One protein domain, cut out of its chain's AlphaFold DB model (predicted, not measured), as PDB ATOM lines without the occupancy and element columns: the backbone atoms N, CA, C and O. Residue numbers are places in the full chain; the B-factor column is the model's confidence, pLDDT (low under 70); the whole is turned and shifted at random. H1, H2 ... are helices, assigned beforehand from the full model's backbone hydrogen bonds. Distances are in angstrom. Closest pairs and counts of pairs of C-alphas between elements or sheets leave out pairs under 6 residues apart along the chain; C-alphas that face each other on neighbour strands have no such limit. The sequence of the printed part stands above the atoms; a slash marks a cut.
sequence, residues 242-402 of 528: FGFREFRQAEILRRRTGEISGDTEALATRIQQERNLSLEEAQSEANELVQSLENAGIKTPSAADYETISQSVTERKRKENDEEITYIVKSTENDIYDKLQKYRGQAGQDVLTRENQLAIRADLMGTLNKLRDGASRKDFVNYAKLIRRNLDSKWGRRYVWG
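This is residues 242 to 402 of the 528 residues of an uncharacterized protein of Candidatus Yanofskybacteria bacterium RIFCSPHIGHO2_02_FULL_41_11 (UniProt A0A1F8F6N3). A long rod of helices is built along H3, the longest. The later part of H3 packs with H1, H4 and H5 in a ring of four, while H2 meets the early part of H3 in a slanted V at the far end, and short H6 packs on the early part of H1 at the opposite end. The printed part has 161 residues with six named helices, H1 to H6 in order, and no named strand: all helix. It is loose, with a radius of gyration of the C-alphas of 21.0 A, and spans 75 by 26 by 17 A.

H3, residues 303 to 340, runs 53.5 A from C-alpha 303 at (261.223, 266.870, 346.473). H1, residues 242 to 268, begins at (292.270, 218.923, 306.528) and measures 37.9 A. H2 is residues 279 to 295, 24.4 A; H4 residues 354 to 372, 26.7 A; H5 residues 383 to 391; H6 residues 395 to 402, ending at (284.970, 218.792, 310.101).

H3 touches H1 with residues 325 to 340 alone, at a shallow tilt of 24 degrees, opposite ways; the closest C-alphas, of Arg 256 and Lys 339, are 6.2 A apart. H3 and H4 form a hairpin, closest at C-alphas 329 and 361, 6.5 A. H4 and H5 form another, closest at C-alphas 356 and 390, 5.6 A. H5 touches H1 at a steep tilt of 46 degrees, closest at C-alphas 257 and 384, 5.0 A. H6 touches H1, closest at C-alphas 247 and 402, 4.4 A. H2 touches H3 at a steep tilt of 58 degrees, closest at C-alphas 289 and 310, 6.5 A; H2 and H4 are apart. In the six helices every O i to N i+4 pair is within hydrogen-bond range.

C-alphas 242 and 300, the two farthest apart, are 74.8 A apart. The printed part has no cut. The link from H3 to H4, residues 341 to 353, is long. Model pLDDT is under 70 at residues 242 to 245, 376 to 381 and 400 to 402.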
ATOM      1  N   PHE A 242     292.956 217.644 306.469       58.00
ATOM      2  CA  PHE A 242     292.270 218.923 306.528       58.00
ATOM      3  C   PHE A 242     290.982 218.864 307.356       58.00
ATOM      4  O   PHE A 242     290.784 219.745 308.185       58.00
ATOM      5  N   GLY A 243     290.144 217.830 307.208       61.47
ATOM      6  CA  GLY A 243     288.864 217.734 307.932       61.47
ATOM      7  C   GLY A 243     289.033 217.701 309.456       61.47
ATOM      8  O   GLY A 243     288.446 218.510 310.177       61.47
ATOM      9  N   PHE A 244     289.935 216.842 309.946       63.50
ATOM     10  CA  PHE A 244     290.278 216.757 311.369       63.50
ATOM     11  C   PHE A 244     290.904 218.056 311.896       63.50
ATOM     12  O   PHE A 244     290.582 218.509 312.998       63.50
ATOM     13  N   ARG A 245     291.775 218.694 311.104       69.56
ATOM     14  CA  ARG A 245     292.392 219.971 311.476       69.56
ATOM     15  C   ARG A 245     291.349 221.079 311.626       69.56
ATOM     16  O   ARG A 245     291.395 221.806 312.614       69.56
ATOM     17  N   GLU A 246     290.407 221.190 310.691       74.44
ATOM     18  CA  GLU A 246     289.323 222.181 310.750       74.44
ATOM     19  C   GLU A 246     288.389 221.924 311.944       74.44
ATOM     20  O   GLU A 246     288.023 222.870 312.644       74.44
ATOM     21  N   PHE A 247     288.080 220.659 312.260       73.94
ATOM     22  CA  PHE A 247     287.333 220.304 313.472       73.94
ATOM     23  C   PHE A 247     288.074 220.708 314.750       73.94
ATOM     24  O   PHE A 247     287.495 221.349 315.627       73.94
ATOM     25  N   ARG A 248     289.369 220.374 314.850       74.75
ATOM     26  CA  ARG A 248     290.205 220.724 316.008       74.75
ATOM     27  C   ARG A 248     290.253 222.235 316.211       74.75
ATOM     28  O   ARG A 248     290.093 222.695 317.337       74.75
ATOM     29  N   GLN A 249     290.436 223.001 315.136       83.44
ATOM     30  CA  GLN A 249     290.390 224.461 315.190       83.44
ATOM     31  C   GLN A 249     289.016 224.940 315.681       83.44
ATOM     32  O   GLN A 249     288.940 225.719 316.631       83.44
ATOM     33  N   ALA A 250     287.919 224.442 315.108       80.31
ATOM     34  CA  ALA A 250     286.573 224.829 315.523       80.31
ATOM     35  C   ALA A 250     286.262 224.475 316.995       80.31
ATOM     36  O   ALA A 250     285.622 225.262 317.691       80.31
ATOM     37  N   GLU A 251     286.756 223.342 317.508       77.38
ATOM     38  CA  GLU A 251     286.621 222.964 318.924       77.38
ATOM     39  C   GLU A 251     287.471 223.858 319.845       77.38
ATOM     40  O   GLU A 251     286.999 224.223 320.924       77.38
ATOM     41  N   ILE A 252     288.680 224.267 319.425       84.38
ATOM     42  CA  ILE A 252     289.488 225.270 320.147       84.38
ATOM     43  C   ILE A 252     288.698 226.572 320.261       84.38
ATOM     44  O   ILE A 252     288.520 227.075 321.373       84.38
ATOM     45  N   LEU A 253     288.160 227.077 319.144       87.81
ATOM     46  CA  LEU A 253     287.339 228.284 319.159       87.81
ATOM     47  C   LEU A 253     286.148 228.110 320.105       87.81
ATOM     48  O   LEU A 253     285.931 228.964 320.960       87.81
ATOM     49  N   ARG A 254     285.409 226.994 320.019       86.31
ATOM     50  CA  ARG A 254     284.246 226.714 320.877       86.31
ATOM     51  C   ARG A 254     284.593 226.784 322.361       86.31
ATOM     52  O   ARG A 254     283.897 227.474 323.104       86.31
ATOM     53  N   ARG A 255     285.643 226.076 322.785       83.44
ATOM     54  CA  ARG A 255     286.047 225.991 324.196       83.44
ATOM     55  C   ARG A 255     286.542 227.329 324.719       83.44
ATOM     56  O   ARG A 255     285.991 227.828 325.691       83.44
ATOM     57  N   ARG A 256     287.511 227.941 324.033       88.88
ATOM     58  CA  ARG A 256     288.142 229.186 324.488       88.88
ATOM     59  C   ARG A 256     287.156 230.344 324.538       88.88
ATOM     60  O   ARG A 256     287.100 231.044 325.535       88.88
ATOM     61  N   THR A 257     286.298 230.494 323.531       88.81
ATOM     62  CA  THR A 257     285.229 231.515 323.579       88.81
ATOM     63  C   THR A 257     284.169 231.224 324.641       88.81
ATOM     64  O   THR A 257     283.524 232.154 325.107       88.81
ATOM     65  N   GLY A 258     283.977 229.959 325.034       85.00
ATOM     66  CA  GLY A 258     283.132 229.595 326.173       85.00
ATOM     67  C   GLY A 258     283.742 230.026 327.509       85.00
ATOM     68  O   GLY A 258     283.035 230.598 328.326       85.00
ATOM     69  N   GLU A 259     285.047 229.804 327.692       88.19
ATOM     70  CA  GLU A 259     285.805 230.276 328.862       88.19
ATOM     71  C   GLU A 259     285.759 231.807 328.956       88.19
ATOM     72  O   GLU A 259     285.289 232.340 329.953       88.19
ATOM     73  N   ILE A 260     286.131 232.502 327.873       89.31
ATOM     74  CA  ILE A 260     286.097 233.973 327.795       89.31
ATOM     75  C   ILE A 260     284.698 234.502 328.113       89.31
ATOM     76  O   ILE A 260     284.549 235.435 328.884       89.31
ATOM     77  N   SER A 261     283.655 233.884 327.553       88.44
ATOM     78  CA  SER A 261     282.274 234.290 327.820       88.44
ATOM     79  C   SER A 261     281.895 234.172 329.291       88.44
ATOM     80  O   SER A 261     281.148 235.022 329.762       88.44
ATOM     81  N   GLY A 262     282.361 233.133 329.990       86.06
ATOM     82  CA  GLY A 262     282.117 232.974 331.422       86.06
ATOM     83  C   GLY A 262     282.818 234.057 332.240       86.06
ATOM     84  O   GLY A 262     282.201 234.644 333.127       86.06
ATOM     85  N   ASP A 263     284.064 234.377 331.885       87.50
ATOM     86  CA  ASP A 263     284.845 235.440 332.528       87.50
ATOM     87  C   ASP A 263     284.187 236.819 332.297       87.50
ATOM     88  O   ASP A 263     283.940 237.568 333.245       87.50
ATOM     89  N   THR A 264     283.806 237.132 331.052       88.50
ATOM     90  CA  THR A 264     283.098 238.373 330.694       88.50
ATOM     91  C   THR A 264     281.749 238.486 331.404       88.50
ATOM     92  O   THR A 264     281.408 239.559 331.894       88.50
ATOM     93  N   GLU A 265     280.976 237.399 331.482       88.06
ATOM     94  CA  GLU A 265     279.684 237.379 332.176       88.06
ATOM     95  C   GLU A 265     279.852 237.647 333.676       88.06
ATOM     96  O   GLU A 265     279.117 238.462 334.237       88.06
ATOM     97  N   ALA A 266     280.859 237.037 334.304       87.00
ATOM     98  CA  ALA A 266     281.180 237.265 335.708       87.00
ATOM     99  C   ALA A 266     281.620 238.712 335.983       87.00
ATOM    100  O   ALA A 266     281.276 239.273 337.019       87.00
ATOM    101  N   LEU A 267     282.356 239.349 335.069       87.81
ATOM    102  CA  LEU A 267     282.701 240.763 335.223       87.81
ATOM    103  C   LEU A 267     281.498 241.682 334.964       87.81
ATOM    104  O   LEU A 267     281.306 242.653 335.692       87.81
ATOM    105  N   ALA A 268     280.645 241.353 333.991       87.81
ATOM    106  CA  ALA A 268     279.453 242.134 333.658       87.81
ATOM    107  C   ALA A 268     278.456 242.241 334.823       87.81
ATOM    108  O   ALA A 268     277.653 243.174 334.852       87.81
ATOM    109  N   THR A 269     278.523 241.356 335.827       85.81
ATOM    110  CA  THR A 269     277.691 241.486 337.032       85.81
ATOM    111  C   THR A 269     278.003 242.726 337.868       85.81
ATOM    112  O   THR A 269     277.175 243.081 338.708       85.81
ATOM    113  N   ARG A 270     279.172 243.351 337.665       86.75
ATOM    114  CA  ARG A 270     279.603 244.581 338.349       86.75
ATOM    115  C   ARG A 270     278.944 245.842 337.793       86.75
ATOM    116  O   ARG A 270     278.915 246.850 338.485       86.75
ATOM    117  N   ILE A 271     278.405 245.778 336.574       87.56
ATOM    118  CA  ILE A 271     277.681 246.898 335.972       87.56
ATOM    119  C   ILE A 271     276.355 247.069 336.710       87.56
ATOM    120  O   ILE A 271     275.555 246.131 336.825       87.56
ATOM    121  N   GLN A 272     276.132 248.285 337.191       85.69
ATOM    122  CA  GLN A 272     274.917 248.695 337.873       85.69
ATOM    123  C   GLN A 272     273.878 249.141 336.845       85.69
ATOM    124  O   GLN A 272     274.205 249.812 335.863       85.69
ATOM    125  N   GLN A 273     272.615 248.792 337.066       84.06
ATOM    126  CA  GLN A 273     271.530 249.299 336.234       84.06
ATOM    127  C   GLN A 273     271.293 250.785 336.537       84.06
ATOM    128  O   GLN A 273     271.200 251.182 337.694       84.06
ATOM    129  N   GLU A 274     271.202 251.610 335.494       82.62
ATOM    130  CA  GLU A 274     270.841 253.034 335.600       82.62
ATOM    131  C   GLU A 274     269.333 253.253 335.449       82.62
ATOM    132  O   GLU A 274     268.799 254.295 335.824       82.62
ATOM    133  N   ARG A 275     268.646 252.310 334.800       76.12
ATOM    134  CA  ARG A 275     267.234 252.401 334.419       76.12
ATOM    135  C   ARG A 275     266.601 251.022 334.494       76.12
ATOM    136  O   ARG A 275     267.301 250.022 334.406       76.12
ATOM    137  N   ASN A 276     265.272 250.988 334.603       77.56
ATOM    138  CA  ASN A 276     264.486 249.748 334.666       77.56
ATOM    139  C   ASN A 276     264.959 248.791 335.775       77.56
ATOM    140  O   ASN A 276     265.022 247.583 335.567       77.56
ATOM    141  N   LEU A 277     265.282 249.366 336.938       78.75
ATOM    142  CA  LEU A 277     265.785 248.650 338.105       78.75
ATOM    143  C   LEU A 277     264.855 247.494 338.477       78.75
ATOM    144  O   LEU A 277     263.628 247.652 338.523       78.75
ATOM    145  N   SER A 278     265.437 246.345 338.809       78.62
ATOM    146  CA  SER A 278     264.684 245.294 339.491       78.62
ATOM    147  C   SER A 278     264.186 245.782 340.858       78.62
ATOM    148  O   SER A 278     264.685 246.762 341.407       78.62
ATOM    149  N   LEU A 279     263.202 245.096 341.446       79.38
ATOM    150  CA  LEU A 279     262.649 245.478 342.753       79.38
ATOM    151  C   LEU A 279     263.732 245.573 343.846       79.38
ATOM    152  O   LEU A 279     263.709 246.489 344.666       79.38
ATOM    153  N   GLU A 280     264.694 244.652 343.830       79.56
ATOM    154  CA  GLU A 280     265.816 244.625 344.773       79.56
ATOM    155  C   GLU A 280     266.784 245.798 344.541       79.56
ATOM    156  O   GLU A 280     267.161 246.490 345.487       79.56
ATOM    157  N   GLU A 281     267.125 246.090 343.283       79.38
ATOM    158  CA  GLU A 281     267.991 247.222 342.926       79.38
ATOM    159  C   GLU A 281     267.314 248.570 343.198       79.38
ATOM    160  O   GLU A 281     267.957 249.487 343.704       79.38
ATOM    161  N   ALA A 282     266.008 248.680 342.946       82.69
ATOM    162  CA  ALA A 282     265.216 249.863 343.261       82.69
ATOM    163  C   ALA A 282     265.186 250.132 344.772       82.69
ATOM    164  O   ALA A 282     265.302 251.279 345.202       82.69
ATOM    165  N   GLN A 283     265.075 249.082 345.591       82.50
ATOM    166  CA  GLN A 283     265.148 249.210 347.046       82.50
ATOM    167  C   GLN A 283     266.557 249.600 347.515       82.50
ATOM    168  O   GLN A 283     266.695 250.446 348.400       82.50
ATOM    169  N   SER A 284     267.602 249.023 346.917       84.81
ATOM    170  CA  SER A 284     268.989 249.405 347.198       84.81
ATOM    171  C   SER A 284     269.249 250.873 346.857       84.81
ATOM    172  O   SER A 284     269.863 251.585 347.648       84.81
ATOM    173  N   GLU A 285     268.750 251.345 345.714       83.25
ATOM    174  CA  GLU A 285     268.881 252.740 345.300       83.25
ATOM    175  C   GLU A 285     268.102 253.678 346.224       83.25
ATOM    176  O   GLU A 285     268.630 254.700 346.649       83.25
ATOM    177  N   ALA A 286     266.889 253.303 346.636       84.94
ATOM    178  CA  ALA A 286     266.132 254.078 347.614       84.94
ATOM    179  C   ALA A 286     266.894 254.241 348.945       84.94
ATOM    180  O   ALA A 286     266.948 255.343 349.492       84.94
ATOM    181  N   ASN A 287     267.528 253.175 349.442       87.12
ATOM    182  CA  ASN A 287     268.353 253.234 350.654       87.12
ATOM    183  C   ASN A 287     269.584 254.135 350.468       87.12
ATOM    184  O   ASN A 287     269.924 254.914 351.357       87.12
ATOM    185  N   GLU A 288     270.230 254.060 349.305       87.94
ATOM    186  CA  GLU A 288     271.386 254.887 348.954       87.94
ATOM    187  C   GLU A 288     271.033 256.381 348.884       87.94
ATOM    188  O   GLU A 288     271.805 257.225 349.350       87.94
ATOM    189  N   LEU A 289     269.846 256.717 348.371       88.00
ATOM    190  CA  LEU A 289     269.334 258.089 348.366       88.00
ATOM    191  C   LEU A 289     269.115 258.605 349.789       88.00
ATOM    192  O   LEU A 289     269.550 259.712 350.110       88.00
ATOM    193  N   VAL A 290     268.484 257.803 350.653       87.94
ATOM    194  CA  VAL A 290     268.259 258.163 352.064       87.94
ATOM    195  C   VAL A 290     269.588 258.403 352.775       87.94
ATOM    196  O   VAL A 290     269.768 259.442 353.405       87.94
ATOM    197  N   GLN A 291     270.552 257.499 352.608       89.06
ATOM    198  CA  GLN A 291     271.869 257.634 353.224       89.06
ATOM    199  C   GLN A 291     272.630 258.860 352.696       89.06
ATOM    200  O   GLN A 291     273.287 259.570 353.454       89.06
ATOM    201  N   SER A 292     272.515 259.154 351.400       88.81
ATOM    202  CA  SER A 292     273.134 260.335 350.791       88.81
ATOM    203  C   SER A 292     272.532 261.644 351.319       88.81
ATOM    204  O   SER A 292     273.270 262.596 351.569       88.81
ATOM    205  N   LEU A 293     271.216 261.686 351.557       88.00
ATOM    206  CA  LEU A 293     270.533 262.831 352.175       88.00
ATOM    207  C   LEU A 293     270.949 263.031 353.638       88.00
ATOM    208  O   LEU A 293     271.222 264.160 354.054       88.00
ATOM    209  N   GLU A 294     271.056 261.944 354.403       88.69
ATOM    210  CA  GLU A 294     271.550 261.980 355.783       88.69
ATOM    211  C   GLU A 294     272.993 262.493 355.852       88.69
ATOM    212  O   GLU A 294     273.299 263.369 356.664       88.69
ATOM    213  N   ASN A 295     273.863 262.017 354.955       89.88
ATOM    214  CA  ASN A 295     275.253 262.465 354.844       89.88
ATOM    215  C   ASN A 295     275.369 263.947 354.459       89.88
ATOM    216  O   ASN A 295     276.293 264.629 354.902       89.88
ATOM    217  N   ALA A 296     274.419 264.464 353.676       87.50
ATOM    218  CA  ALA A 296     274.305 265.887 353.367       87.50
ATOM    219  C   ALA A 296     273.730 266.722 354.534       87.50
ATOM    220  O   ALA A 296     273.652 267.947 354.439       87.50
ATOM    221  N   GLY A 297     273.331 266.086 355.643       89.19
ATOM    222  CA  GLY A 297     272.766 266.742 356.823       89.19
ATOM    223  C   GLY A 297     271.296 267.152 356.677       89.19
ATOM    224  O   GLY A 297     270.796 267.932 357.493       89.19
ATOM    225  N   ILE A 298     270.590 266.643 355.663       87.12
ATOM    226  CA  ILE A 298     269.204 267.008 355.354       87.12
ATOM    227  C   ILE A 298     268.257 266.089 356.135       87.12
ATOM    228  O   ILE A 298     268.086 264.920 355.808       87.12
ATOM    229  N   LYS A 299     267.619 266.622 357.184       83.38
ATOM    230  CA  LYS A 299     266.724 265.846 358.074       83.38
ATOM    231  C   LYS A 299     265.279 265.757 357.583       83.38
ATOM    232  O   LYS A 299     264.562 264.831 357.946       83.38
ATOM    233  N   THR A 300     264.840 266.735 356.797       85.62
ATOM    234  CA  THR A 300     263.488 266.817 356.230       85.62
ATOM    235  C   THR A 300     263.615 267.118 354.739       85.62
ATOM    236  O   THR A 300     263.558 268.289 354.356       85.62
ATOM    237  N   PRO A 301     263.882 266.094 353.914       85.19
ATOM    238  CA  PRO A 301     264.151 266.286 352.497       85.19
ATOM    239  C   PRO A 301     262.908 266.774 351.749       85.19
ATOM    240  O   PRO A 301     261.807 266.248 351.914       85.19
ATOM    241  N   SER A 302     263.092 267.797 350.919       88.50
ATOM    242  CA  SER A 302     262.104 268.245 349.943       88.50
ATOM    243  C   SER A 302     262.190 267.413 348.658       88.50
ATOM    244  O   SER A 302     263.172 266.710 348.417       88.50
ATOM    245  N   ALA A 303     261.185 267.521 347.786       84.75
ATOM    246  CA  ALA A 303     261.223 266.870 346.473       84.75
ATOM    247  C   ALA A 303     262.450 267.296 345.636       84.75
ATOM    248  O   ALA A 303     263.037 266.463 344.950       84.75
ATOM    249  N   ALA A 304     262.874 268.561 345.743       88.50
ATOM    250  CA  ALA A 304     264.049 269.078 345.040       88.50
ATOM    251  C   ALA A 304     265.369 268.490 345.575       88.50
ATOM    252  O   ALA A 304     266.301 268.262 344.801       88.50
ATOM    253  N   ASP A 305     265.442 268.200 346.879       86.69
ATOM    254  CA  ASP A 305     266.612 267.552 347.483       86.69
ATOM    255  C   ASP A 305     266.751 266.110 346.978       86.69
ATOM    256  O   ASP A 305     267.842 265.692 346.588       86.69
ATOM    257  N   TYR A 306     265.639 265.368 346.904       85.25
ATOM    258  CA  TYR A 306     265.621 264.022 346.324       85.25
ATOM    259  C   TYR A 306     266.048 264.018 344.858       85.25
ATOM    260  O   TYR A 306     266.840 263.165 344.467       85.25
ATOM    261  N   GLU A 307     265.554 264.959 344.053       87.19
ATOM    262  CA  GLU A 307     265.913 265.049 342.637       87.19
ATOM    263  C   GLU A 307     267.407 265.347 342.453       87.19
ATOM    264  O   GLU A 307     268.083 264.660 341.689       87.19
ATOM    265  N   THR A 308     267.948 266.301 343.213       90.62
ATOM    266  CA  THR A 308     269.370 266.669 343.154       90.62
ATOM    267  C   THR A 308     270.270 265.496 343.546       90.62
ATOM    268  O   THR A 308     271.227 265.166 342.841       90.62
ATOM    269  N   ILE A 309     269.953 264.824 344.657       88.44
ATOM    270  CA  ILE A 309     270.723 263.665 345.113       88.44
ATOM    271  C   ILE A 309     270.570 262.493 344.139       88.44
ATOM    272  O   ILE A 309     271.572 261.868 343.800       88.44
ATOM    273  N   SER A 310     269.370 262.238 343.615       86.44
ATOM    274  CA  SER A 310     269.129 261.185 342.621       86.44
ATOM    275  C   SER A 310     269.920 261.403 341.334       86.44
ATOM    276  O   SER A 310     270.546 260.461 340.839       86.44
ATOM    277  N   GLN A 311     269.994 262.642 340.840       89.00
ATOM    278  CA  GLN A 311     270.854 262.988 339.708       89.00
ATOM    279  C   GLN A 311     272.327 262.710 340.028       89.00
ATOM    280  O   GLN A 311     272.997 262.047 339.239       89.00
ATOM    281  N   SER A 312     272.814 263.115 341.206       88.44
ATOM    282  CA  SER A 312     274.211 262.869 341.598       88.44
ATOM    283  C   SER A 312     274.553 261.376 341.718       88.44
ATOM    284  O   SER A 312     275.622 260.943 341.282       88.44
ATOM    285  N   VAL A 313     273.633 260.566 342.258       86.19
ATOM    286  CA  VAL A 313     273.793 259.111 342.362       86.19
ATOM    287  C   VAL A 313     273.825 258.498 340.967       86.19
ATOM    288  O   VAL A 313     274.737 257.732 340.664       86.19
ATOM    289  N   THR A 314     272.905 258.898 340.090       87.81
ATOM    290  CA  THR A 314     272.849 258.428 338.700       87.81
ATOM    291  C   THR A 314     274.120 258.780 337.924       87.81
ATOM    292  O   THR A 314     274.667 257.936 337.218       87.81
ATOM    293  N   GLU A 315     274.633 260.007 338.058       89.44
ATOM    294  CA  GLU A 315     275.873 260.439 337.401       89.44
ATOM    295  C   GLU A 315     277.092 259.658 337.892       89.44
ATOM    296  O   GLU A 315     277.931 259.247 337.084       89.44
ATOM    297  N   ARG A 316     277.181 259.407 339.203       90.50
ATOM    298  CA  ARG A 316     278.243 258.571 339.765       90.50
ATOM    299  C   ARG A 316     278.160 257.142 339.232       90.50
ATOM    300  O   ARG A 316     279.171 256.646 338.742       90.50
ATOM    301  N   LYS A 317     276.976 256.518 339.262       89.31
ATOM    302  CA  LYS A 317     276.757 255.171 338.704       89.31
ATOM    303  C   LYS A 317     277.151 255.109 337.236       89.31
ATOM    304  O   LYS A 317     277.840 254.181 336.832       89.31
ATOM    305  N   ARG A 318     276.785 256.124 336.447       92.06
ATOM    306  CA  ARG A 318     277.180 256.207 335.039       92.06
ATOM    307  C   ARG A 318     278.689 256.211 334.868       92.06
ATOM    308  O   ARG A 318     279.206 255.457 334.052       92.06
ATOM    309  N   LYS A 319     279.398 257.026 335.647       93.50
ATOM    310  CA  LYS A 319     280.859 257.085 335.583       93.50
ATOM    311  C   LYS A 319     281.502 255.752 335.987       93.50
ATOM    312  O   LYS A 319     282.379 255.273 335.277       93.50
ATOM    313  N   GLU A 320     281.042 255.149 337.084       91.56
ATOM    314  CA  GLU A 320     281.497 253.825 337.537       91.56
ATOM    315  C   GLU A 320     281.244 252.757 336.457       91.56
ATOM    316  O   GLU A 320     282.134 251.977 336.123       91.56
ATOM    317  N   ASN A 321     280.063 252.771 335.835       93.19
ATOM    318  CA  ASN A 321     279.709 251.871 334.742       93.19
ATOM    319  C   ASN A 321     280.575 252.084 333.496       93.19
ATOM    320  O   ASN A 321     280.989 251.107 332.882       93.19
ATOM    321  N   ASP A 322     280.860 253.326 333.102       94.75
ATOM    322  CA  ASP A 322     281.704 253.617 331.937       94.75
ATOM    323  C   ASP A 322     283.140 253.089 332.138       94.75
ATOM    324  O   ASP A 322     283.749 252.532 331.213       94.75
ATOM    325  N   GLU A 323     283.669 253.213 333.360       94.69
ATOM    326  CA  GLU A 323     284.968 252.660 333.760       94.69
ATOM    327  C   GLU A 323     284.951 251.120 333.744       94.69
ATOM    328  O   GLU A 323     285.823 250.504 333.122       94.69
ATOM    329  N   GLU A 324     283.927 250.495 334.333       94.50
ATOM    330  CA  GLU A 324     283.765 249.034 334.362       94.50
ATOM    331  C   GLU A 324     283.562 248.443 332.961       94.50
ATOM    332  O   GLU A 324     284.232 247.480 332.590       94.50
ATOM    333  N   ILE A 325     282.711 249.040 332.123       93.81
ATOM    334  CA  ILE A 325     282.503 248.604 330.733       93.81
ATOM    335  C   ILE A 325     283.823 248.657 329.964       93.81
ATOM    336  O   ILE A 325     284.172 247.709 329.257       93.81
ATOM    337  N   THR A 326     284.586 249.741 330.117       95.75
ATOM    338  CA  THR A 326     285.893 249.885 329.465       95.75
ATOM    339  C   THR A 326     286.872 248.810 329.936       95.75
ATOM    340  O   THR A 326     287.581 248.217 329.114       95.75
ATOM    341  N   TYR A 327     286.896 248.525 331.238       95.69
ATOM    342  CA  TYR A 327     287.716 247.468 331.819       95.69
ATOM    343  C   TYR A 327     287.329 246.081 331.287       95.69
ATOM    344  O   TYR A 327     288.197 245.354 330.800       95.69
ATOM    345  N   ILE A 328     286.037 245.738 331.300       93.94
ATOM    346  CA  ILE A 328     285.508 244.455 330.813       93.94
ATOM    347  C   ILE A 328     285.872 244.242 329.348       93.94
ATOM    348  O   ILE A 328     286.347 243.168 328.974       93.94
ATOM    349  N   VAL A 329     285.675 245.268 328.518       95.12
ATOM    350  CA  VAL A 329     285.998 245.216 327.090       95.12
ATOM    351  C   VAL A 329     287.482 244.940 326.890       95.12
ATOM    352  O   VAL A 329     287.832 244.009 326.169       95.12
ATOM    353  N   LYS A 330     288.354 245.688 327.574       95.69
ATOM    354  CA  LYS A 330     289.806 245.514 327.462       95.69
ATOM    355  C   LYS A 330     290.270 244.146 327.970       95.69
ATOM    356  O   LYS A 330     291.116 243.521 327.339       95.69
ATOM    357  N   SER A 331     289.719 243.670 329.088       94.19
ATOM    358  CA  SER A 331     290.018 242.333 329.616       94.19
ATOM    359  C   SER A 331     289.616 241.251 328.618       94.19
ATOM    360  O   SER A 331     290.411 240.375 328.306       94.19
ATOM    361  N   THR A 332     288.416 241.368 328.046       93.62
ATOM    362  CA  THR A 332     287.901 240.413 327.059       93.62
ATOM    363  C   THR A 332     288.736 240.426 325.774       93.62
ATOM    364  O   THR A 332     289.026 239.366 325.225       93.62
ATOM    365  N   GLU A 333     289.162 241.601 325.291       95.38
ATOM    366  CA  GLU A 333     290.079 241.728 324.146       95.38
ATOM    367  C   GLU A 333     291.416 241.014 324.411       95.38
ATOM    368  O   GLU A 333     291.890 240.263 323.552       95.38
ATOM    369  N   ASN A 334     291.994 241.196 325.603       95.06
ATOM    370  CA  ASN A 334     293.226 240.514 326.005       95.06
ATOM    371  C   ASN A 334     293.029 238.995 326.073       95.06
ATOM    372  O   ASN A 334     293.816 238.257 325.489       95.06
ATOM    373  N   ASP A 335     291.948 238.518 326.697       94.19
ATOM    374  CA  ASP A 335     291.666 237.084 326.795       94.19
ATOM    375  C   ASP A 335     291.451 236.443 325.417       94.19
ATOM    376  O   ASP A 335     291.885 235.314 325.173       94.19
ATOM    377  N   ILE A 336     290.798 237.157 324.494       93.62
ATOM    378  CA  ILE A 336     290.664 236.734 323.097       93.62
ATOM    379  C   ILE A 336     292.048 236.588 322.468       93.62
ATOM    380  O   ILE A 336     292.328 235.551 321.869       93.62
ATOM    381  N   TYR A 337     292.917 237.588 322.612       93.69
ATOM    382  CA  TYR A 337     294.267 237.525 322.063       93.69
ATOM    383  C   TYR A 337     295.060 236.352 322.660       93.69
ATOM    384  O   TYR A 337     295.539 235.488 321.923       93.69
ATOM    385  N   ASP A 338     295.109 236.238 323.984       92.38
ATOM    386  CA  ASP A 338     295.921 235.245 324.687       92.38
ATOM    387  C   ASP A 338     295.453 233.810 324.424       92.38
ATOM    388  O   ASP A 338     296.267 232.922 324.136       92.38
ATOM    389  N   LYS A 339     294.134 233.574 324.476       90.25
ATOM    390  CA  LYS A 339     293.546 232.233 324.347       90.25
ATOM    391  C   LYS A 339     293.349 231.807 322.886       90.25
ATOM    392  O   LYS A 339     293.291 230.601 322.625       90.25
ATOM    393  N   LEU A 340     293.250 232.742 321.931       91.25
ATOM    394  CA  LEU A 340     292.981 232.447 320.513       91.25
ATOM    395  C   LEU A 340     294.111 232.832 319.543       91.25
ATOM    396  O   LEU A 340     293.976 232.549 318.358       91.25
ATOM    397  N   GLN A 341     295.259 233.357 319.985       89.94
ATOM    398  CA  GLN A 341     296.405 233.676 319.100       89.94
ATOM    399  C   GLN A 341     296.868 232.523 318.191       89.94
ATOM    400  O   GLN A 341     297.375 232.748 317.090       89.94
ATOM    401  N   LYS A 342     296.696 231.268 318.628       85.06
ATOM    402  CA  LYS A 342     297.052 230.061 317.855       85.06
ATOM    403  C   LYS A 342     295.908 229.535 316.984       85.06
ATOM    404  O   LYS A 342     296.119 228.624 316.184       85.06
ATOM    405  N   TYR A 343     294.700 230.061 317.160       87.00
ATOM    406  CA  TYR A 343     293.541 229.642 316.391       87.00
ATOM    407  C   TYR A 343     293.649 230.147 314.951       87.00
ATOM    408  O   TYR A 343     294.144 231.245 314.686       87.00
ATOM    409  N   ARG A 344     293.213 229.315 314.007       84.44
ATOM    410  CA  ARG A 344     293.190 229.653 312.585       84.44
ATOM    411  C   ARG A 344     291.806 229.389 311.997       84.44
ATOM    412  O   ARG A 344     291.187 228.351 312.249       84.44
ATOM    413  N   GLY A 345     291.340 230.354 311.214       82.31
ATOM    414  CA  GLY A 345     290.107 230.296 310.444       82.31
ATOM    415  C   GLY A 345     290.224 229.365 309.242       82.31
ATOM    416  O   GLY A 345     291.132 228.533 309.146       82.31
ATOM    417  N   GLN A 346     289.275 229.491 308.320       75.69
ATOM    418  CA  GLN A 346     289.218 228.647 307.129       75.69
ATOM    419  C   GLN A 346     290.544 228.696 306.353       75.69
ATOM    420  O   GLN A 346     291.105 229.767 306.131       75.69
ATOM    421  N   ALA A 347     291.045 227.525 305.946       71.38
ATOM    422  CA  ALA A 347     292.285 227.394 305.178       71.38
ATOM    423  C   ALA A 347     293.535 227.982 305.869       71.38
ATOM    424  O   ALA A 347     294.547 228.216 305.218       71.38
ATOM    425  N   GLY A 348     293.504 228.163 307.193       74.38
ATOM    426  CA  GLY A 348     294.639 228.702 307.941       74.38
ATOM    427  C   GLY A 348     294.667 230.229 308.046       74.38
ATOM    428  O   GLY A 348     295.670 230.761 308.515       74.38
ATOM    429  N   GLN A 349     293.604 230.928 307.633       83.50
ATOM    430  CA  GLN A 349     293.512 232.385 307.746       83.50
ATOM    431  C   GLN A 349     293.633 232.842 309.209       83.50
ATOM    432  O   GLN A 349     293.104 232.199 310.119       83.50
ATOM    433  N   ASP A 350     294.310 233.966 309.437       87.19
ATOM    434  CA  ASP A 350     294.272 234.627 310.738       87.19
ATOM    435  C   ASP A 350     292.922 235.327 310.936       87.19
ATOM    436  O   ASP A 350     292.485 236.116 310.098       87.19
ATOM    437  N   VAL A 351     292.249 235.008 312.037       87.62
ATOM    438  CA  VAL A 351     290.942 235.576 312.392       87.62
ATOM    439  C   VAL A 351     291.054 236.706 313.407       87.62
ATOM    440  O   VAL A 351     290.082 237.430 313.614       87.62
ATOM    441  N   LEU A 352     292.217 236.884 314.039       90.50
ATOM    442  CA  LEU A 352     292.473 237.980 314.973       90.50
ATOM    443  C   LEU A 352     292.913 239.233 314.214       90.50
ATOM    444  O   LEU A 352     293.893 239.893 314.549       90.50
ATOM    445  N   THR A 353     292.163 239.564 313.167       92.06
ATOM    446  CA  THR A 353     292.371 240.792 312.412       92.06
ATOM    447  C   THR A 353     291.918 241.990 313.242       92.06
ATOM    448  O   THR A 353     291.010 241.901 314.075       92.06
ATOM    449  N   ARG A 354     292.516 243.155 312.976       91.31
ATOM    450  CA  ARG A 354     292.107 244.418 313.607       91.31
ATOM    451  C   ARG A 354     290.622 244.718 313.381       91.31
ATOM    452  O   ARG A 354     289.965 245.241 314.272       91.31
ATOM    453  N   GLU A 355     290.100 244.386 312.205       92.56
ATOM    454  CA  GLU A 355     288.687 244.563 311.862       92.56
ATOM    455  C   GLU A 355     287.776 243.722 312.764       92.56
ATOM    456  O   GLU A 355     286.862 244.263 313.386       92.56
ATOM    457  N   ASN A 356     288.082 242.433 312.928       91.62
ATOM    458  CA  ASN A 356     287.304 241.538 313.783       91.62
ATOM    459  C   ASN A 356     287.373 241.961 315.255       91.62
ATOM    460  O   ASN A 356     286.360 241.941 315.951       91.62
ATOM    461  N   GLN A 357     288.544 242.396 315.728       91.94
ATOM    462  CA  GLN A 357     288.703 242.927 317.085       91.94
ATOM    463  C   GLN A 357     287.845 244.178 317.310       91.94
ATOM    464  O   GLN A 357     287.138 244.263 318.312       91.94
ATOM    465  N   LEU A 358     287.833 245.117 316.357       93.81
ATOM    466  CA  LEU A 358     286.986 246.311 316.432       93.81
ATOM    467  C   LEU A 358     285.492 245.962 316.408       93.81
ATOM    468  O   LEU A 358     284.721 246.563 317.158       93.81
ATOM    469  N   ALA A 359     285.082 244.980 315.602       93.81
ATOM    470  CA  ALA A 359     283.700 244.506 315.569       93.81
ATOM    471  C   ALA A 359     283.282 243.875 316.909       93.81
ATOM    472  O   ALA A 359     282.218 244.192 317.437       93.81
ATOM    473  N   ILE A 360     284.140 243.034 317.503       93.19
ATOM    474  CA  ILE A 360     283.907 242.453 318.835       93.19
ATOM    475  C   ILE A 360     283.787 243.548 319.882       93.19
ATOM    476  O   ILE A 360     282.848 243.520 320.670       93.19
ATOM    477  N   ARG A 361     284.698 244.525 319.870       94.38
ATOM    478  CA  ARG A 361     284.675 245.661 320.788       94.38
ATOM    479  C   ARG A 361     283.357 246.424 320.708       94.38
ATOM    480  O   ARG A 361     282.737 246.671 321.739       94.38
ATOM    481  N   ALA A 362     282.932 246.783 319.497       94.19
ATOM    482  CA  ALA A 362     281.704 247.536 319.268       94.19
ATOM    483  C   ALA A 362     280.462 246.755 319.727       94.19
ATOM    484  O   ALA A 362     279.640 247.289 320.474       94.19
ATOM    485  N   ASP A 363     280.359 245.478 319.350       92.62
ATOM    486  CA  ASP A 363     279.244 244.616 319.750       92.62
ATOM    487  C   ASP A 363     279.227 244.375 321.268       92.62
ATOM    488  O   ASP A 363     278.161 244.393 321.890       92.62
ATOM    489  N   LEU A 364     280.394 244.172 321.889       92.62
ATOM    490  CA  LEU A 364     280.524 243.963 323.330       92.62
ATOM    491  C   LEU A 364     280.134 245.226 324.102       92.62
ATOM    492  O   LEU A 364     279.312 245.146 325.010       92.62
ATOM    493  N   MET A 365     280.631 246.398 323.694       93.06
ATOM    494  CA  MET A 365     280.211 247.687 324.256       93.06
ATOM    495  C   MET A 365     278.700 247.890 324.120       93.06
ATOM    496  O   MET A 365     278.037 248.264 325.084       93.06
ATOM    497  N   GLY A 366     278.131 247.617 322.943       91.62
ATOM    498  CA  GLY A 366     276.687 247.714 322.727       91.62
ATOM    499  C   GLY A 366     275.890 246.765 323.627       91.62
ATOM    500  O   GLY A 366     274.812 247.115 324.099       91.62
ATOM    501  N   THR A 367     276.429 245.579 323.900       89.62
ATOM    502  CA  THR A 367     275.801 244.577 324.770       89.62
ATOM    503  C   THR A 367     275.843 245.002 326.238       89.62
ATOM    504  O   THR A 367     274.813 244.982 326.907       89.62
ATOM    505  N   LEU A 368     276.996 245.465 326.724       91.25
ATOM    506  CA  LEU A 368     277.161 245.919 328.108       91.25
ATOM    507  C   LEU A 368     276.364 247.203 328.399       91.25
ATOM    508  O   LEU A 368     275.766 247.327 329.465       91.25
ATOM    509  N   ASN A 369     276.259 248.119 327.430       90.75
ATOM    510  CA  ASN A 369     275.411 249.308 327.556       90.75
ATOM    511  C   ASN A 369     273.922 248.959 327.692       90.75
ATOM    512  O   ASN A 369     273.207 249.596 328.454       90.75
ATOM    513  N   LYS A 370     273.439 247.911 327.016       88.12
ATOM    514  CA  LYS A 370     272.054 247.456 327.214       88.12
ATOM    515  C   LYS A 370     271.828 246.904 328.622       88.12
ATOM    516  O   LYS A 370     270.741 247.060 329.165       88.12
ATOM    517  N   LEU A 371     272.839 246.259 329.210       85.81
ATOM    518  CA  LEU A 371     272.776 245.755 330.583       85.81
ATOM    519  C   LEU A 371     272.713 246.911 331.591       85.81
ATOM    520  O   LEU A 371     271.908 246.869 332.517       85.81
ATOM    521  N   ARG A 372     273.477 247.979 331.341       86.75
ATOM    522  CA  ARG A 372     273.373 249.262 332.052       86.75
ATOM    523  C   ARG A 372     271.971 249.879 331.953       86.75
ATOM    524  O   ARG A 372     271.473 250.419 332.934       86.75
ATOM    525  N   ASP A 373     271.299 249.735 330.813       85.81
ATOM    526  CA  ASP A 373     269.932 250.237 330.587       85.81
ATOM    527  C   ASP A 373     268.815 249.320 331.153       85.81
ATOM    528  O   ASP A 373     267.625 249.542 330.893       85.81
ATOM    529  N   GLY A 374     269.181 248.288 331.923       78.25
ATOM    530  CA  GLY A 374     268.242 247.411 332.632       78.25
ATOM    531  C   GLY A 374     267.692 246.247 331.810       78.25
ATOM    532  O   GLY A 374     266.693 245.631 332.182       78.25
ATOM    533  N   ALA A 375     268.327 245.908 330.685       80.19
ATOM    534  CA  ALA A 375     268.017 244.657 330.000       80.19
ATOM    535  C   ALA A 375     268.332 243.459 330.911       80.19
ATOM    536  O   ALA A 375     269.328 243.454 331.646       80.19
ATOM    537  N   SER A 376     267.485 242.424 330.868       68.50
ATOM    538  CA  SER A 376     267.634 241.299 331.786       68.50
ATOM    539  C   SER A 376     268.946 240.557 331.519       68.50
ATOM    540  O   SER A 376     269.296 240.248 330.379       68.50
ATOM    541  N   ARG A 377     269.669 240.210 332.592       65.56
ATOM    542  CA  ARG A 377     270.919 239.431 332.500       65.56
ATOM    543  C   ARG A 377     270.708 238.085 331.790       65.56
ATOM    544  O   ARG A 377     271.613 237.596 331.124       65.56
ATOM    545  N   LYS A 378     269.493 237.524 331.878       57.41
ATOM    546  CA  LYS A 378     269.094 236.276 331.211       57.41
ATOM    547  C   LYS A 378     268.901 236.423 329.699       57.41
ATOM    548  O   LYS A 378     269.014 235.418 329.006       57.41
ATOM    549  N   ASP A 379     268.658 237.629 329.190       52.00
ATOM    550  CA  ASP A 379     268.497 237.883 327.750       52.00
ATOM    551  C   ASP A 379     269.842 238.024 327.017       52.00
ATOM    552  O   ASP A 379     269.900 237.941 325.788       52.00
ATOM    553  N   PHE A 380     270.955 238.146 327.748       61.34
ATOM    554  CA  PHE A 380     272.307 238.198 327.184       61.34
ATOM    555  C   PHE A 380     272.878 236.802 326.958       61.34
ATOM    556  O   PHE A 380     273.933 236.409 327.454       61.34
ATOM    557  N   VAL A 381     272.148 236.026 326.163       54.69
ATOM    558  CA  VAL A 381     272.509 234.657 325.821       54.69
ATOM    559  C   VAL A 381     273.649 234.673 324.796       54.69
ATOM    560  O   VAL A 381     273.434 234.711 323.583       54.69
ATOM    561  N   ASN A 382     274.864 234.548 325.340       75.25
ATOM    562  CA  ASN A 382     276.135 234.150 324.723       75.25
ATOM    563  C   ASN A 382     277.052 235.265 324.190       75.25
ATOM    564  O   ASN A 382     277.199 235.413 322.971       75.25
ATOM    565  N   TYR A 383     277.848 235.884 325.074       86.12
ATOM    566  CA  TYR A 383     279.098 236.557 324.672       86.12
ATOM    567  C   TYR A 383     279.972 235.638 323.805       86.12
ATOM    568  O   TYR A 383     280.522 236.069 322.796       86.12
ATOM    569  N   ALA A 384     279.989 234.331 324.091       86.88
ATOM    570  CA  ALA A 384     280.639 233.339 323.237       86.88
ATOM    571  C   ALA A 384     280.139 233.373 321.780       86.88
ATOM    572  O   ALA A 384     280.927 233.236 320.849       86.88
ATOM    573  N   LYS A 385     278.829 233.539 321.558       88.56
ATOM    574  CA  LYS A 385     278.235 233.589 320.212       88.56
ATOM    575  C   LYS A 385     278.615 234.885 319.504       88.56
ATOM    576  O   LYS A 385     278.958 234.831 318.328       88.56
ATOM    577  N   LEU A 386     278.600 236.006 320.225       90.19
ATOM    578  CA  LEU A 386     279.054 237.311 319.735       90.19
ATOM    579  C   LEU A 386     280.516 237.240 319.277       90.19
ATOM    580  O   LEU A 386     280.812 237.551 318.124       90.19
ATOM    581  N   ILE A 387     281.408 236.728 320.131       89.81
ATOM    582  CA  ILE A 387     282.836 236.580 319.822       89.81
ATOM    583  C   ILE A 387     283.031 235.660 318.610       89.81
ATOM    584  O   ILE A 387     283.721 236.021 317.661       89.81
ATOM    585  N   ARG A 388     282.386 234.484 318.595       90.50
ATOM    586  CA  ARG A 388     282.502 233.527 317.481       90.50
ATOM    587  C   ARG A 388     282.013 234.108 316.159       90.50
ATOM    588  O   ARG A 388     282.681 233.914 315.154       90.50
ATOM    589  N   ARG A 389     280.877 234.814 316.150       90.31
ATOM    590  CA  ARG A 389     280.306 235.413 314.934       90.31
ATOM    591  C   ARG A 389     281.271 236.407 314.293       90.31
ATOM    592  O   ARG A 389     281.400 236.403 313.074       90.31
ATOM    593  N   ASN A 390     281.927 237.224 315.115       91.25
ATOM    594  CA  ASN A 390     282.821 238.276 314.643       91.25
ATOM    595  C   ASN A 390     284.228 237.760 314.312       91.25
ATOM    596  O   ASN A 390     284.873 238.313 313.432       91.25
ATOM    597  N   LEU A 391     284.707 236.696 314.967       89.69
ATOM    598  CA  LEU A 391     285.979 236.062 314.603       89.69
ATOM    599  C   LEU A 391     285.850 235.170 313.370       89.69
ATOM    600  O   LEU A 391     286.697 235.202 312.483       89.69
ATOM    601  N   ASP A 392     284.814 234.336 313.325       87.88
ATOM    602  CA  ASP A 392     284.633 233.357 312.264       87.88
ATOM    603  C   ASP A 392     283.161 232.956 312.129       87.88
ATOM    604  O   ASP A 392     282.668 232.020 312.762       87.88
ATOM    605  N   SER A 393     282.442 233.650 311.249       85.81
ATOM    606  CA  SER A 393     281.022 233.391 310.990       85.81
ATOM    607  C   SER A 393     280.739 231.964 310.503       85.81
ATOM    608  O   SER A 393     279.652 231.438 310.723       85.81
ATOM    609  N   LYS A 394     281.726 231.291 309.898       82.94
ATOM    610  CA  LYS A 394     281.593 229.941 309.331       82.94
ATOM    611  C   LYS A 394     282.073 228.838 310.280       82.94
ATOM    612  O   LYS A 394     282.115 227.670 309.876       82.94
ATOM    613  N   TRP A 395     282.420 229.155 311.529       84.50
ATOM    614  CA  TRP A 395     283.004 228.187 312.462       84.50
ATOM    615  C   TRP A 395     282.078 226.993 312.719       84.50
ATOM    616  O   TRP A 395     282.547 225.860 312.761       84.50
ATOM    617  N   GLY A 396     280.765 227.230 312.841       73.12
ATOM    618  CA  GLY A 396     279.771 226.191 313.122       73.12
ATOM    619  C   GLY A 396     279.676 225.181 311.983       73.12
ATOM    620  O   GLY A 396     279.694 223.974 312.213       73.12
ATOM    621  N   ARG A 397     279.715 225.665 310.736       74.69
ATOM    622  CA  ARG A 397     279.787 224.805 309.552       74.69
ATOM    623  C   ARG A 397     281.050 223.942 309.584       74.69
ATOM    624  O   ARG A 397     280.973 222.744 309.342       74.69
ATOM    625  N   ARG A 398     282.206 224.515 309.922       72.75
ATOM    626  CA  ARG A 398     283.466 223.755 310.025       72.75
ATOM    627  C   ARG A 398     283.475 222.777 311.192       72.75
ATOM    628  O   ARG A 398     284.054 221.706 311.070       72.75
ATOM    629  N   TYR A 399     282.788 223.101 312.279       73.00
ATOM    630  CA  TYR A 399     282.587 222.190 313.397       73.00
ATOM    631  C   TYR A 399     281.778 220.956 312.984       73.00
ATOM    632  O   TYR A 399     282.193 219.831 313.243       73.00
ATOM    633  N   VAL A 400     280.653 221.161 312.295       65.31
ATOM    634  CA  VAL A 400     279.773 220.072 311.849       65.31
ATOM    635  C   VAL A 400     280.443 219.247 310.750       65.31
ATOM    636  O   VAL A 400     280.611 218.042 310.907       65.31
ATOM    637  N   TRP A 401     280.897 219.886 309.669       63.75
ATOM    638  CA  TRP A 401     281.500 219.179 308.535       63.75
ATOM    639  C   TRP A 401     282.879 218.615 308.851       63.75
ATOM    640  O   TRP A 401     283.171 217.500 308.449       63.75
ATOM    641  N   GLY A 402     283.704 219.331 309.616       62.78
ATOM    642  CA  GLY A 402     284.970 218.792 310.101       62.78
ATOM    643  C   GLY A 402     284.757 217.609 311.043       62.78
ATOM    644  O   GLY A 402     285.535 216.664 311.005       62.78
TER     645      GLY A 402